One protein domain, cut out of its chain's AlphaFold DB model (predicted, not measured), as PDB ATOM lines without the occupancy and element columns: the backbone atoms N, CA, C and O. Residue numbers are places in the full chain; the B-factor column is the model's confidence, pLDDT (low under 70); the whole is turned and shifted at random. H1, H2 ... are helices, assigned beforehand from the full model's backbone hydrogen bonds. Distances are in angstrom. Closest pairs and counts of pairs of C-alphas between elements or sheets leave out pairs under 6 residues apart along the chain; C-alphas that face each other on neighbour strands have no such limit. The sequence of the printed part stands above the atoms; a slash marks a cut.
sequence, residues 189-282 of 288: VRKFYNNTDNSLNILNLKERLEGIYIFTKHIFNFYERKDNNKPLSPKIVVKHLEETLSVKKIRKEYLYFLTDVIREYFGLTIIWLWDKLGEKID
ATOM      1  N   VAL A 189     -59.335  55.441 233.158       94.75
ATOM      2  CA  VAL A 189     -60.067  56.705 233.262       94.75
ATOM      3  C   VAL A 189     -61.568  56.474 233.403       94.75
ATOM      4  O   VAL A 189     -62.198  57.093 234.257       94.75
ATOM      5  N   ARG A 190     -62.160  55.536 232.652       93.25
ATOM      6  CA  ARG A 190     -63.587  55.209 232.811       93.25
ATOM      7  C   ARG A 190     -63.910  54.716 234.219       93.25
ATOM      8  O   ARG A 190     -64.906  55.154 234.785       93.25
ATOM      9  N   LYS A 191     -63.054  53.878 234.824       90.75
ATOM     10  CA  LYS A 191     -63.212  53.479 236.236       90.75
ATOM     11  C   LYS A 191     -63.224  54.697 237.171       90.75
ATOM     12  O   LYS A 191     -64.048  54.748 238.079       90.75
ATOM     13  N   PHE A 192     -62.349  55.676 236.937       92.81
ATOM     14  CA  PHE A 192     -62.314  56.909 237.725       92.81
ATOM     15  C   PHE A 192     -63.595  57.744 237.573       92.81
ATOM     16  O   PHE A 192     -64.127  58.206 238.581       92.81
ATOM     17  N   TYR A 193     -64.111  57.924 236.351       91.62
ATOM     18  CA  TYR A 193     -65.318  58.723 236.095       91.62
ATOM     19  C   TYR A 193     -66.606  58.053 236.584       91.62
ATOM     20  O   TYR A 193     -67.453  58.741 237.148       91.62
ATOM     21  N   ASN A 194     -66.737  56.734 236.420       87.88
ATOM     22  CA  ASN A 194     -67.981  56.010 236.701       87.88
ATOM     23  C   ASN A 194     -68.290  55.846 238.194       87.88
ATOM     24  O   ASN A 194     -69.422  55.542 238.554       87.88
ATOM     25  N   ASN A 195     -67.299  56.003 239.067       78.06
ATOM     26  CA  ASN A 195     -67.501  55.836 240.497       78.06
ATOM     27  C   ASN A 195     -67.862  57.190 241.156       78.06
ATOM     28  O   ASN A 195     -67.292  58.245 240.841       78.06
ATOM     29  N   THR A 196     -68.836  57.155 242.068       77.44
ATOM     30  CA  THR A 196     -69.430  58.319 242.740       77.44
ATOM     31  C   THR A 196     -68.597  58.827 243.923       77.44
ATOM     32  O   THR A 196     -68.626  60.023 244.222       77.44
ATOM     33  N   ASP A 197     -67.784  57.977 244.565       83.62
ATOM     34  CA  ASP A 197     -66.916  58.397 245.674       83.62
ATOM     35  C   ASP A 197     -65.607  59.038 245.186       83.62
ATOM     36  O   ASP A 197     -64.551  58.412 245.083       83.62
ATOM     37  N   ASN A 198     -65.658  60.339 244.916       81.00
ATOM     38  CA  ASN A 198     -64.506  61.113 244.446       81.00
ATOM     39  C   ASN A 198     -63.250  61.001 245.331       81.00
ATOM     40  O   ASN A 198     -62.141  61.068 244.801       81.00
ATOM     41  N   SER A 199     -63.396  60.795 246.644       75.44
ATOM     42  CA  SER A 199     -62.256  60.684 247.559       75.44
ATOM     43  C   SER A 199     -61.510  59.366 247.396       75.44
ATOM     44  O   SER A 199     -60.276  59.362 247.394       75.44
ATOM     45  N   LEU A 200     -62.240  58.261 247.275       77.56
ATOM     46  CA  LEU A 200     -61.655  56.945 247.044       77.56
ATOM     47  C   LEU A 200     -61.142  56.818 245.603       77.56
ATOM     48  O   LEU A 200     -60.074  56.264 245.355       77.56
ATOM     49  N   ASN A 201     -61.851  57.412 244.644       83.31
ATOM     50  CA  ASN A 201     -61.555  57.257 243.221       83.31
ATOM     51  C   ASN A 201     -60.249  57.887 242.780       83.31
ATOM     52  O   ASN A 201     -59.539  57.300 241.965       83.31
ATOM     53  N   ILE A 202     -59.920  59.067 243.305       88.62
ATOM     54  CA  ILE A 202     -58.643  59.698 242.973       88.62
ATOM     55  C   ILE A 202     -57.459  58.900 243.531       88.62
ATOM     56  O   ILE A 202     -56.427  58.802 242.872       88.62
ATOM     57  N   LEU A 203     -57.626  58.285 244.708       84.06
ATOM     58  CA  LEU A 203     -56.606  57.423 245.293       84.06
ATOM     59  C   LEU A 203     -56.434  56.161 244.444       84.06
ATOM     60  O   LEU A 203     -55.318  55.844 244.056       84.06
ATOM     61  N   ASN A 204     -57.534  55.507 244.063       84.88
ATOM     62  CA  ASN A 204     -57.497  54.333 243.189       84.88
ATOM     63  C   ASN A 204     -56.839  54.640 241.834       84.88
ATOM     64  O   ASN A 204     -56.072  53.828 241.321       84.88
ATOM     65  N   LEU A 205     -57.119  55.813 241.251       91.00
ATOM     66  CA  LEU A 205     -56.479  56.260 240.013       91.00
ATOM     67  C   LEU A 205     -54.965  56.414 240.197       91.00
ATOM     68  O   LEU A 205     -54.201  55.847 239.418       91.00
ATOM     69  N   LYS A 206     -54.540  57.129 241.243       89.19
ATOM     70  CA  LYS A 206     -53.125  57.307 241.590       89.19
ATOM     71  C   LYS A 206     -52.422  55.968 241.800       89.19
ATOM     72  O   LYS A 206     -51.434  55.681 241.134       89.19
ATOM     73  N   GLU A 207     -52.966  55.116 242.664       83.56
ATOM     74  CA  GLU A 207     -52.392  53.806 242.984       83.56
ATOM     75  C   GLU A 207     -52.290  52.916 241.739       83.56
ATOM     76  O   GLU A 207     -51.326  52.163 241.571       83.56
ATOM     77  N   ARG A 208     -53.255  53.027 240.819       87.81
ATOM     78  CA  ARG A 208     -53.213  52.306 239.549       87.81
ATOM     79  C   ARG A 208     -52.060  52.777 238.662       87.81
ATOM     80  O   ARG A 208     -51.374  51.928 238.093       87.81
ATOM     81  N   LEU A 209     -51.845  54.087 238.544       92.62
ATOM     82  CA  LEU A 209     -50.758  54.674 237.751       92.62
ATOM     83  C   LEU A 209     -49.383  54.378 238.368       92.62
ATOM     84  O   LEU A 209     -48.479  53.926 237.665       92.62
ATOM     85  N   GLU A 210     -49.246  54.526 239.686       87.56
ATOM     86  CA  GLU A 210     -48.043  54.136 240.432       87.56
ATOM     87  C   GLU A 210     -47.728  52.646 240.256       87.56
ATOM     88  O   GLU A 210     -46.574  52.265 240.052       87.56
ATOM     89  N   GLY A 211     -48.754  51.790 240.281       84.81
ATOM     90  CA  GLY A 211     -48.618  50.363 240.023       84.81
ATOM     91  C   GLY A 211     -48.004  50.083 238.653       84.81
ATOM     92  O   GLY A 211     -47.047  49.316 238.569       84.81
ATOM     93  N   ILE A 212     -48.507  50.729 237.595       91.31
ATOM     94  CA  ILE A 212     -47.957  50.595 236.234       91.31
ATOM     95  C   ILE A 212     -46.481  50.998 236.222       91.31
ATOM     96  O   ILE A 212     -45.661  50.210 235.760       91.31
ATOM     97  N   TYR A 213     -46.128  52.158 236.786       89.81
ATOM     98  CA  TYR A 213     -44.739  52.631 236.847       89.81
ATOM     99  C   TYR A 213     -43.812  51.647 237.555       89.81
ATOM    100  O   TYR A 213     -42.697  51.368 237.126       89.81
ATOM    101  N   ILE A 214     -44.287  51.086 238.658       86.31
ATOM    102  CA  ILE A 214     -43.559  50.080 239.413       86.31
ATOM    103  C   ILE A 214     -43.313  48.835 238.565       86.31
ATOM    104  O   ILE A 214     -42.191  48.336 238.539       86.31
ATOM    105  N   PHE A 215     -44.344  48.322 237.892       86.00
ATOM    106  CA  PHE A 215     -44.202  47.144 237.045       86.00
ATOM    107  C   PHE A 215     -43.181  47.397 235.944       86.00
ATOM    108  O   PHE A 215     -42.251  46.611 235.784       86.00
ATOM    109  N   THR A 216     -43.322  48.511 235.227       91.62
ATOM    110  CA  THR A 216     -42.423  48.848 234.125       91.62
ATOM    111  C   THR A 216     -40.993  49.053 234.607       91.62
ATOM    112  O   THR A 216     -40.081  48.496 234.009       91.62
ATOM    113  N   LYS A 217     -40.786  49.729 235.742       88.19
ATOM    114  CA  LYS A 217     -39.460  49.915 236.349       88.19
ATOM    115  C   LYS A 217     -38.811  48.600 236.790       88.19
ATOM    116  O   LYS A 217     -37.613  48.423 236.601       88.19
ATOM    117  N   HIS A 218     -39.573  47.671 237.370       86.69
ATOM    118  CA  HIS A 218     -39.040  46.357 237.746       86.69
ATOM    119  C   HIS A 218     -38.647  45.529 236.520       86.69
ATOM    120  O   HIS A 218     -37.574  44.934 236.520       86.69
ATOM    121  N   ILE A 219     -39.475  45.521 235.470       89.25
ATOM    122  CA  ILE A 219     -39.151  44.829 234.216       89.25
ATOM    123  C   ILE A 219     -37.917  45.463 233.559       89.25
ATOM    124  O   ILE A 219     -37.007  44.737 233.174       89.25
ATOM    125  N   PHE A 220     -37.867  46.796 233.476       91.19
ATOM    126  CA  PHE A 220     -36.730  47.551 232.945       91.19
ATOM    127  C   PHE A 220     -35.431  47.196 233.682       91.19
ATOM    128  O   PHE A 220     -34.497  46.695 233.065       91.19
ATOM    129  N   ASN A 221     -35.412  47.327 235.015       89.19
ATOM    130  CA  ASN A 221     -34.243  46.995 235.834       89.19
ATOM    131  C   ASN A 221     -33.838  45.519 235.710       89.19
ATOM    132  O   ASN A 221     -32.661  45.181 235.805       89.19
ATOM    133  N   PHE A 222     -34.813  44.617 235.576       88.12
ATOM    134  CA  PHE A 222     -34.548  43.194 235.395       88.12
ATOM    135  C   PHE A 222     -33.894  42.906 234.045       88.12
ATOM    136  O   PHE A 222     -32.993  42.069 233.980       88.12
ATOM    137  N   TYR A 223     -34.341  43.588 232.988       88.44
ATOM    138  CA  TYR A 223     -33.768  43.447 231.659       88.44
ATOM    139  C   TYR A 223     -32.374  44.058 231.577       88.44
ATOM    140  O   TYR A 223     -31.476  43.340 231.171       88.44
ATOM    141  N   GLU A 224     -32.169  45.284 232.076       85.81
ATOM    142  CA  GLU A 224     -30.854  45.955 232.075       85.81
ATOM    143  C   GLU A 224     -29.754  45.169 232.792       85.81
ATOM    144  O   GLU A 224     -28.583  45.251 232.435       85.81
ATOM    145  N   ARG A 225     -30.115  44.412 233.832       84.88
ATOM    146  CA  ARG A 225     -29.171  43.545 234.555       84.88
ATOM    147  C   ARG A 225     -28.829  42.272 233.794       84.88
ATOM    148  O   ARG A 225     -27.874  41.585 234.153       84.88
ATOM    149  N   LYS A 226     -29.643  41.904 232.811       76.69
ATOM    150  CA  LYS A 226     -29.341  40.830 231.876       76.69
ATOM    151  C   LYS A 226     -28.664  41.434 230.651       76.69
ATOM    152  O   LYS A 226     -28.763  42.616 230.373       76.69
ATOM    153  N   ASP A 227     -27.946  40.600 229.919       73.25
ATOM    154  CA  ASP A 227     -27.389  40.982 228.627       73.25
ATOM    155  C   ASP A 227     -28.531  41.435 227.690       73.25
ATOM    156  O   ASP A 227     -29.326  40.605 227.234       73.25
ATOM    157  N   ASN A 228     -28.630  42.753 227.462       69.19
ATOM    158  CA  ASN A 228     -29.721  43.439 226.753       69.19
ATOM    159  C   ASN A 228     -29.931  42.951 225.311       69.19
ATOM    160  O   ASN A 228     -30.943  43.261 224.694       69.19
ATOM    161  N   ASN A 229     -29.001  42.166 224.766       70.06
ATOM    162  CA  ASN A 229     -29.111  41.614 223.419       70.06
ATOM    163  C   ASN A 229     -29.776  40.232 223.384       70.06
ATOM    164  O   ASN A 229     -30.038  39.692 222.305       70.06
ATOM    165  N   LYS A 230     -30.067  39.632 224.548       78.50
ATOM    166  CA  LYS A 230     -30.659  38.294 224.612       78.50
ATOM    167  C   LYS A 230     -32.189  38.350 224.624       78.50
ATOM    168  O   LYS A 230     -32.777  39.115 225.394       78.50
ATOM    169  N   PRO A 231     -32.857  37.502 223.817       83.12
ATOM    170  CA  PRO A 231     -34.306  37.408 223.833       83.12
ATOM    171  C   PRO A 231     -34.809  36.959 225.204       83.12
ATOM    172  O   PRO A 231     -34.309  35.994 225.789       83.12
ATOM    173  N   LEU A 232     -35.834  37.635 225.706       84.38
ATOM    174  CA  LEU A 232     -36.416  37.365 227.006       84.38
ATOM    175  C   LEU A 232     -37.659  36.489 226.867       84.38
ATOM    176  O   LEU A 232     -38.518  36.711 226.016       84.38
ATOM    177  N   SER A 233     -37.788  35.487 227.732       85.62
ATOM    178  CA  SER A 233     -39.026  34.715 227.823       85.62
ATOM    179  C   SER A 233     -40.040  35.452 228.711       85.62
ATOM    180  O   SER A 233     -39.711  35.747 229.865       85.62
ATOM    181  N   PRO A 234     -41.290  35.678 228.254       85.44
ATOM    182  CA  PRO A 234     -42.367  36.234 229.079       85.44
ATOM    183  C   PRO A 234     -42.547  35.507 230.416       85.44
ATOM    184  O   PRO A 234     -42.777  36.145 231.439       85.44
ATOM    185  N   LYS A 235     -42.365  34.177 230.435       84.56
ATOM    186  CA  LYS A 235     -42.462  33.363 231.658       84.56
ATOM    187  C   LYS A 235     -41.439  33.785 232.714       84.56
ATOM    188  O   LYS A 235     -41.765  33.826 233.893       84.56
ATOM    189  N   ILE A 236     -40.219  34.119 232.291       87.44
ATOM    190  CA  ILE A 236     -39.143  34.543 233.196       87.44
ATOM    191  C   ILE A 236     -39.483  35.901 233.821       87.44
ATOM    192  O   ILE A 236     -39.275  36.089 235.016       87.44
ATOM    193  N   VAL A 237     -40.042  36.825 233.037       86.50
ATOM    194  CA  VAL A 237     -40.475  38.137 233.544       86.50
ATOM    195  C   VAL A 237     -41.617  37.995 234.534       86.50
ATOM    196  O   VAL A 237     -41.568  38.579 235.611       86.50
ATOM    197  N   VAL A 238     -42.634  37.199 234.196       84.19
ATOM    198  CA  VAL A 238     -43.769  36.959 235.093       84.19
ATOM    199  C   VAL A 238     -43.292  36.341 236.406       84.19
ATOM    200  O   VAL A 238     -43.647  36.861 237.458       84.19
ATOM    201  N   LYS A 239     -42.402  35.340 236.356       83.62
ATOM    202  CA  LYS A 239     -41.796  34.739 237.554       83.62
ATOM    203  C   LYS A 239     -41.027  35.766 238.396       83.62
ATOM    204  O   LYS A 239     -41.198  35.823 239.608       83.62
ATOM    205  N   HIS A 240     -40.237  36.635 237.765       84.75
ATOM    206  CA  HIS A 240     -39.534  37.705 238.477       84.75
ATOM    207  C   HIS A 240     -40.502  38.669 239.187       84.75
ATOM    208  O   HIS A 240     -40.262  39.079 240.325       84.75
ATOM    209  N   LEU A 241     -41.613  39.032 238.540       78.12
ATOM    210  CA  LEU A 241     -42.639  39.897 239.132       78.12
ATOM    211  C   LEU A 241     -43.442  39.178 240.230       78.12
ATOM    212  O   LEU A 241     -43.812  39.803 241.224       78.12
ATOM    213  N   GLU A 242     -43.684  37.876 240.093       74.69
ATOM    214  CA  GLU A 242     -44.247  37.021 241.143       74.69
ATOM    215  C   GLU A 242     -43.358  37.032 242.392       74.69
ATOM    216  O   GLU A 242     -43.841  37.312 243.487       74.69
ATOM    217  N   GLU A 243     -42.054  36.816 242.231       73.44
ATOM    218  CA  GLU A 243     -41.093  36.758 243.337       73.44
ATOM    219  C   GLU A 243     -40.903  38.125 244.013       73.44
ATOM    220  O   GLU A 243     -40.972  38.240 245.236       73.44
ATOM    221  N   THR A 244     -40.707  39.186 243.226       73.69
ATOM    222  CA  THR A 244     -40.368  40.515 243.767       73.69
ATOM    223  C   THR A 244     -41.580  41.319 244.222       73.69
ATOM    224  O   THR A 244     -41.493  42.089 245.180       73.69
ATOM    225  N   LEU A 245     -42.724  41.160 243.553       70.38
ATOM    226  CA  LEU A 245     -43.925  41.959 243.798       70.38
ATOM    227  C   LEU A 245     -45.106  41.133 244.323       70.38
ATOM    228  O   LEU A 245     -46.133  41.719 244.668       70.38
ATOM    229  N   SER A 246     -44.973  39.807 244.452       69.62
ATOM    230  CA  SER A 246     -46.047  38.893 244.886       69.62
ATOM    231  C   SER A 246     -47.280  38.934 243.979       69.62
ATOM    232  O   SER A 246     -48.420  38.819 244.437       69.62
ATOM    233  N   VAL A 247     -47.062  39.142 242.683       68.62
ATOM    234  CA  VAL A 247     -48.130  39.312 241.694       68.62
ATOM    235  C   VAL A 247     -48.546  37.951 241.178       68.62
ATOM    236  O   VAL A 247     -47.784  37.334 240.467       68.62
ATOM    237  N   LYS A 248     -49.754  37.481 241.492       58.94
ATOM    238  CA  LYS A 248     -50.129  36.083 241.209       58.94
ATOM    239  C   LYS A 248     -50.299  35.739 239.725       58.94
ATOM    240  O   LYS A 248     -50.123  34.584 239.368       58.94
ATOM    241  N   LYS A 249     -50.761  36.685 238.895       73.31
ATOM    242  CA  LYS A 249     -51.032  36.478 237.460       73.31
ATOM    243  C   LYS A 249     -50.942  37.793 236.689       73.31
ATOM    244  O   LYS A 249     -51.483  38.809 237.128       73.31
ATOM    245  N   ILE A 250     -50.341  37.751 235.500       76.38
ATOM    246  CA  ILE A 250     -50.297  38.863 234.542       76.38
ATOM    247  C   ILE A 250     -50.840  38.372 233.199       76.38
ATOM    248  O   ILE A 250     -50.391  37.357 232.674       76.38
ATOM    249  N   ARG A 251     -51.823  39.090 232.645       82.12
ATOM    250  CA  ARG A 251     -52.352  38.802 231.303       82.12
ATOM    251  C   ARG A 251     -51.329  39.194 230.237       82.12
ATOM    252  O   ARG A 251     -50.657  40.216 230.386       82.12
ATOM    253  N   LYS A 252     -51.259  38.422 229.149       81.62
ATOM    254  CA  LYS A 252     -50.309  38.634 228.044       81.62
ATOM    255  C   LYS A 252     -50.428  40.042 227.460       81.62
ATOM    256  O   LYS A 252     -49.429  40.729 227.296       81.62
ATOM    257  N   GLU A 253     -51.653  40.509 227.234       83.75
ATOM    258  CA  GLU A 253     -51.928  41.836 226.674       83.75
ATOM    259  C   GLU A 253     -51.433  42.950 227.600       83.75
ATOM    260  O   GLU A 253     -50.934  43.972 227.139       83.75
ATOM    261  N   TYR A 254     -51.533  42.743 228.919       86.12
ATOM    262  CA  TYR A 254     -51.051  43.722 229.886       86.12
ATOM    263  C   TYR A 254     -49.524  43.753 229.920       86.12
ATOM    264  O   TYR A 254     -48.951  44.830 230.015       86.12
ATOM    265  N   LEU A 255     -48.861  42.600 229.788       87.12
ATOM    266  CA  LEU A 255     -47.403  42.548 229.671       87.12
ATOM    267  C   LEU A 255     -46.907  43.295 228.422       87.12
ATOM    268  O   LEU A 255     -45.932  44.036 228.512       87.12
ATOM    269  N   TYR A 256     -47.597  43.164 227.285       87.12
ATOM    270  CA  TYR A 256     -47.269  43.938 226.083       87.12
ATOM    271  C   TYR A 256     -47.503  45.434 226.269       87.12
ATOM    272  O   TYR A 256     -46.618  46.216 225.949       87.12
ATOM    273  N   PHE A 257     -48.613  45.833 226.890       90.31
ATOM    274  CA  PHE A 257     -48.818  47.233 227.260       90.31
ATOM    275  C   PHE A 257     -47.682  47.771 228.140       90.31
ATOM    276  O   PHE A 257     -47.152  48.844 227.868       90.31
ATOM    277  N   LEU A 258     -47.254  47.018 229.160       91.62
ATOM    278  CA  LEU A 258     -46.108  47.403 229.988       91.62
ATOM    279  C   LEU A 258     -44.820  47.506 229.160       91.62
ATOM    280  O   LEU A 258     -44.014  48.394 229.408       91.62
ATOM    281  N   THR A 259     -44.640  46.634 228.167       91.44
ATOM    282  CA  THR A 259     -43.494  46.674 227.246       91.44
ATOM    283  C   THR A 259     -43.505  47.932 226.391       91.44
ATOM    284  O   THR A 259     -42.475  48.585 226.269       91.44
ATOM    285  N   ASP A 260     -44.658  48.301 225.833       91.69
ATOM    286  CA  ASP A 260     -44.798  49.529 225.052       91.69
ATOM    287  C   ASP A 260     -44.498  50.758 225.915       91.69
ATOM    288  O   ASP A 260     -43.787  51.660 225.480       91.69
ATOM    289  N   VAL A 261     -44.972  50.774 227.166       93.81
ATOM    290  CA  VAL A 261     -44.627  51.839 228.118       93.81
ATOM    291  C   VAL A 261     -43.119  51.867 228.372       93.81
ATOM    292  O   VAL A 261     -42.535  52.944 228.393       93.81
ATOM    293  N   ILE A 262     -42.457  50.713 228.528       94.06
ATOM    294  CA  ILE A 262     -41.000  50.669 228.725       94.06
ATOM    295  C   ILE A 262     -40.255  51.223 227.511       94.06
ATOM    296  O   ILE A 262     -39.365  52.058 227.680       94.06
ATOM    297  N   ARG A 263     -40.659  50.816 226.305       92.88
ATOM    298  CA  ARG A 263     -40.073  51.291 225.051       92.88
ATOM    299  C   ARG A 263     -40.162  52.806 224.935       92.88
ATOM    300  O   ARG A 263     -39.146  53.453 224.714       92.88
ATOM    301  N   GLU A 264     -41.349  53.377 225.110       92.38
ATOM    302  CA  GLU A 264     -41.544  54.814 224.891       92.38
ATOM    303  C   GLU A 264     -41.039  55.673 226.062       92.38
ATOM    304  O   GLU A 264     -40.504  56.757 225.846       92.38
ATOM    305  N   TYR A 265     -41.198  55.216 227.311       93.50
ATOM    306  CA  TYR A 265     -40.860  56.016 228.492       93.50
ATOM    307  C   TYR A 265     -39.388  55.905 228.897       93.50
ATOM    308  O   TYR A 265     -38.747  56.922 229.181       93.50
ATOM    309  N   PHE A 266     -38.859  54.677 228.944       91.75
ATOM    310  CA  PHE A 266     -37.469  54.401 229.327       91.75
ATOM    311  C   PHE A 266     -36.527  54.305 228.120       91.75
ATOM    312  O   PHE A 266     -35.318  54.286 228.316       91.75
ATOM    313  N   GLY A 267     -37.049  54.276 226.887       91.12
ATOM    314  CA  GLY A 267     -36.227  54.195 225.676       91.12
ATOM    315  C   GLY A 267     -35.616  52.812 225.439       91.12
ATOM    316  O   GLY A 267     -34.623  52.701 224.729       91.12
ATOM    317  N   LEU A 268     -36.178  51.763 226.051       90.25
ATOM    318  CA  LEU A 268     -35.620  50.412 226.023       90.25
ATOM    319  C   LEU A 268     -36.568  49.430 225.326       90.25
ATOM    320  O   LEU A 268     -37.690  49.194 225.774       90.25
ATOM    321  N   THR A 269     -36.088  48.804 224.254       89.50
ATOM    322  CA  THR A 269     -36.833  47.775 223.520       89.50
ATOM    323  C   THR A 269     -36.517  46.394 224.085       89.50
ATOM    324  O   THR A 269     -35.385  45.927 223.999       89.50
ATOM    325  N   ILE A 270     -37.527  45.719 224.633       86.50
ATOM    326  CA  ILE A 270     -37.399  44.332 225.094       86.50
ATOM    327  C   ILE A 270     -37.601  43.401 223.903       86.50
ATOM    328  O   ILE A 270     -38.678  43.374 223.309       86.50
ATOM    329  N   ILE A 271     -36.584  42.604 223.588       85.38
ATOM    330  CA  ILE A 271     -36.671  41.568 222.558       85.38
ATOM    331  C   ILE A 271     -37.321  40.331 223.179       85.38
ATOM    332  O   ILE A 271     -36.723  39.695 224.049       85.38
ATOM    333  N   TRP A 272     -38.524  39.947 222.749       85.75
ATOM    334  CA  TRP A 272     -39.157  38.723 223.245       85.75
ATOM    335  C   TRP A 272     -38.694  37.488 222.470       85.75
ATOM    336  O   TRP A 272     -38.519  37.505 221.253       85.75
ATOM    337  N   LEU A 273     -38.559  36.363 223.175       81.94
ATOM    338  CA  LEU A 273     -38.207  35.069 222.577       81.94
ATOM    339  C   LEU A 273     -39.200  34.631 221.484       81.94
ATOM    340  O   LEU A 273     -38.808  33.981 220.522       81.94
ATOM    341  N   TRP A 274     -40.477  34.983 221.630       75.75
ATOM    342  CA  TRP A 274     -41.542  34.595 220.701       75.75
ATOM    343  C   TRP A 274     -41.444  35.360 219.382       75.75
ATOM    344  O   TRP A 274     -41.670  34.765 218.336       75.75
ATOM    345  N   ASP A 275     -41.039  36.629 219.433       74.00
ATOM    346  CA  ASP A 275     -40.854  37.464 218.243       74.00
ATOM    347  C   ASP A 275     -39.700  36.903 217.398       74.00
ATOM    348  O   ASP A 275     -39.855  36.654 216.207       74.00
ATOM    349  N   LYS A 276     -38.590  36.530 218.052       71.06
ATOM    350  CA  LYS A 276     -37.449  35.840 217.422       71.06
ATOM    351  C   LYS A 276     -37.805  34.481 216.816       71.06
ATOM    352  O   LYS A 276     -37.217  34.084 215.812       71.06
ATOM    353  N   LEU A 277     -38.704  33.728 217.450       69.56
ATOM    354  CA  LEU A 277     -39.170  32.444 216.918       69.56
ATOM    355  C   LEU A 277     -40.082  32.650 215.702       69.56
ATOM    356  O   LEU A 277     -39.940  31.914 214.731       69.56
ATOM    357  N   GLY A 278     -40.950  33.665 215.731       66.75
ATOM    358  CA  GLY A 278     -41.777  34.059 214.588       66.75
ATOM    359  C   GLY A 278     -40.940  34.481 213.380       66.75
ATOM    360  O   GLY A 278     -41.110  33.916 212.308       66.75
ATOM    361  N   GLU A 279     -39.954  35.364 213.574       69.81
ATOM    362  CA  GLU A 279     -39.029  35.802 212.512       69.81
ATOM    363  C   GLU A 279     -38.289  34.633 211.847       69.81
ATOM    364  O   GLU A 279     -38.128  34.605 210.627       69.81
ATOM    365  N   LYS A 280     -37.842  33.648 212.640       64.12
ATOM    366  CA  LYS A 280     -37.187  32.443 212.108       64.12
ATOM    367  C   LYS A 280     -38.135  31.596 211.268       64.12
ATOM    368  O   LYS A 280     -37.716  31.084 210.238       64.12
ATOM    369  N   ILE A 281     -39.380  31.434 211.709       58.50
ATOM    370  CA  ILE A 281     -40.388  30.677 210.965       58.50
ATOM    371  C   ILE A 281     -40.703  31.407 209.655       58.50
ATOM    372  O   ILE A 281     -40.594  30.800 208.596       58.50
ATOM    373  N   ASP A 282     -40.979  32.710 209.694       56.50
ATOM    374  CA  ASP A 282     -41.277  33.514 208.500       56.50
ATOM    375  C   ASP A 282     -40.113  33.538 207.495       56.50
ATOM    376  O   ASP A 282     -40.332  33.528 206.285       56.50
TER     377      ASP A 282
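Overview. This is residues 189 to 282 of the 288 residues of an uncharacterized protein of marine sediment metagenome (UniProt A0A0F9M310). One long helix, H2, makes the spine of this model: the short H1 folds back along its first part as a helical hairpin, and H3 and H4 pack on its later part, H4 crossing it nearly at a right angle. H5 ends the printed part beyond the start of H3, with no helix against it, and the turn at residues 194 to 199 sticks out at the H1 end. The printed part has 94 residues with five named helices, H1 to H5 in order along the chain, and no named strand; its class is all helix. The whole is loose, with a radius of gyration of the C-alphas of 15.8 A, and elongated, spanning 51 by 29 by 26 A.

Along the chain. H1 covers residues 189 to 194, 8.7 A from first to last C-alpha, and begins with C-alpha 189 at (-60.067, 56.705, 233.262). H2 covers residues 198 to 224 and is 38.9 A long, with C-alpha 224 at (-30.854, 45.955, 232.075). H3 covers residues 234 to 245, 15.9 A. H4 covers residues 252 to 266, 20.4 A. H5 covers residues 273 to 282, 14.5 A, and ends with C-alpha 282 at (-41.277, 33.514, 208.500).

Arrangement. H1 touches H2 at residues 201 to 205 of H2 alone, the closest C-alphas being those of Phe 192 and Asn 201, 5.6 A apart. This hairpin has a shallow tilt of 20 degrees, opposite ways. H2 is the hub, touching three helices. It touches H3 at a steep tilt of 59 degrees, opposite ways, through residues 215 to 219 of H2 and 237 to 241 of H3 alone; the closest C-alphas, of Ile 219 and Val 237, are 6.9 A apart. H4 touches residues 212 to 220 of H2 alone, about perpendicular at 78 degrees, with the C-alphas of Thr 216 and Leu 258 closest at 5.7 A. The helix packing is mostly crossed, but only just: 1 of these 3 pairs is at a shallow tilt. H3 and H4 are near each other. H5 is close to but not clearly touching H3, where the C-alphas of Pro 234 and Leu 273 are closest at 7.8 A; their shallow tilt is 9 degrees, opposite ways. H5 is apart from H1, H2 and H4. Every O i to N i+4 pair is within hydrogen-bond range in H1, H3, H4 and H5; in H2, 22 of 23 are.

Size, cuts and confidence. The C-alphas farthest apart, of Ser 199 and Ile 281, are 52.1 A apart. The printed part has no cut. The link from H1 to H2 is tight, and the other three are short. Mean pLDDT of the printed part is 83.0; it is under 70 at residue 228, residues 246 to 248 and residues 277 to 282.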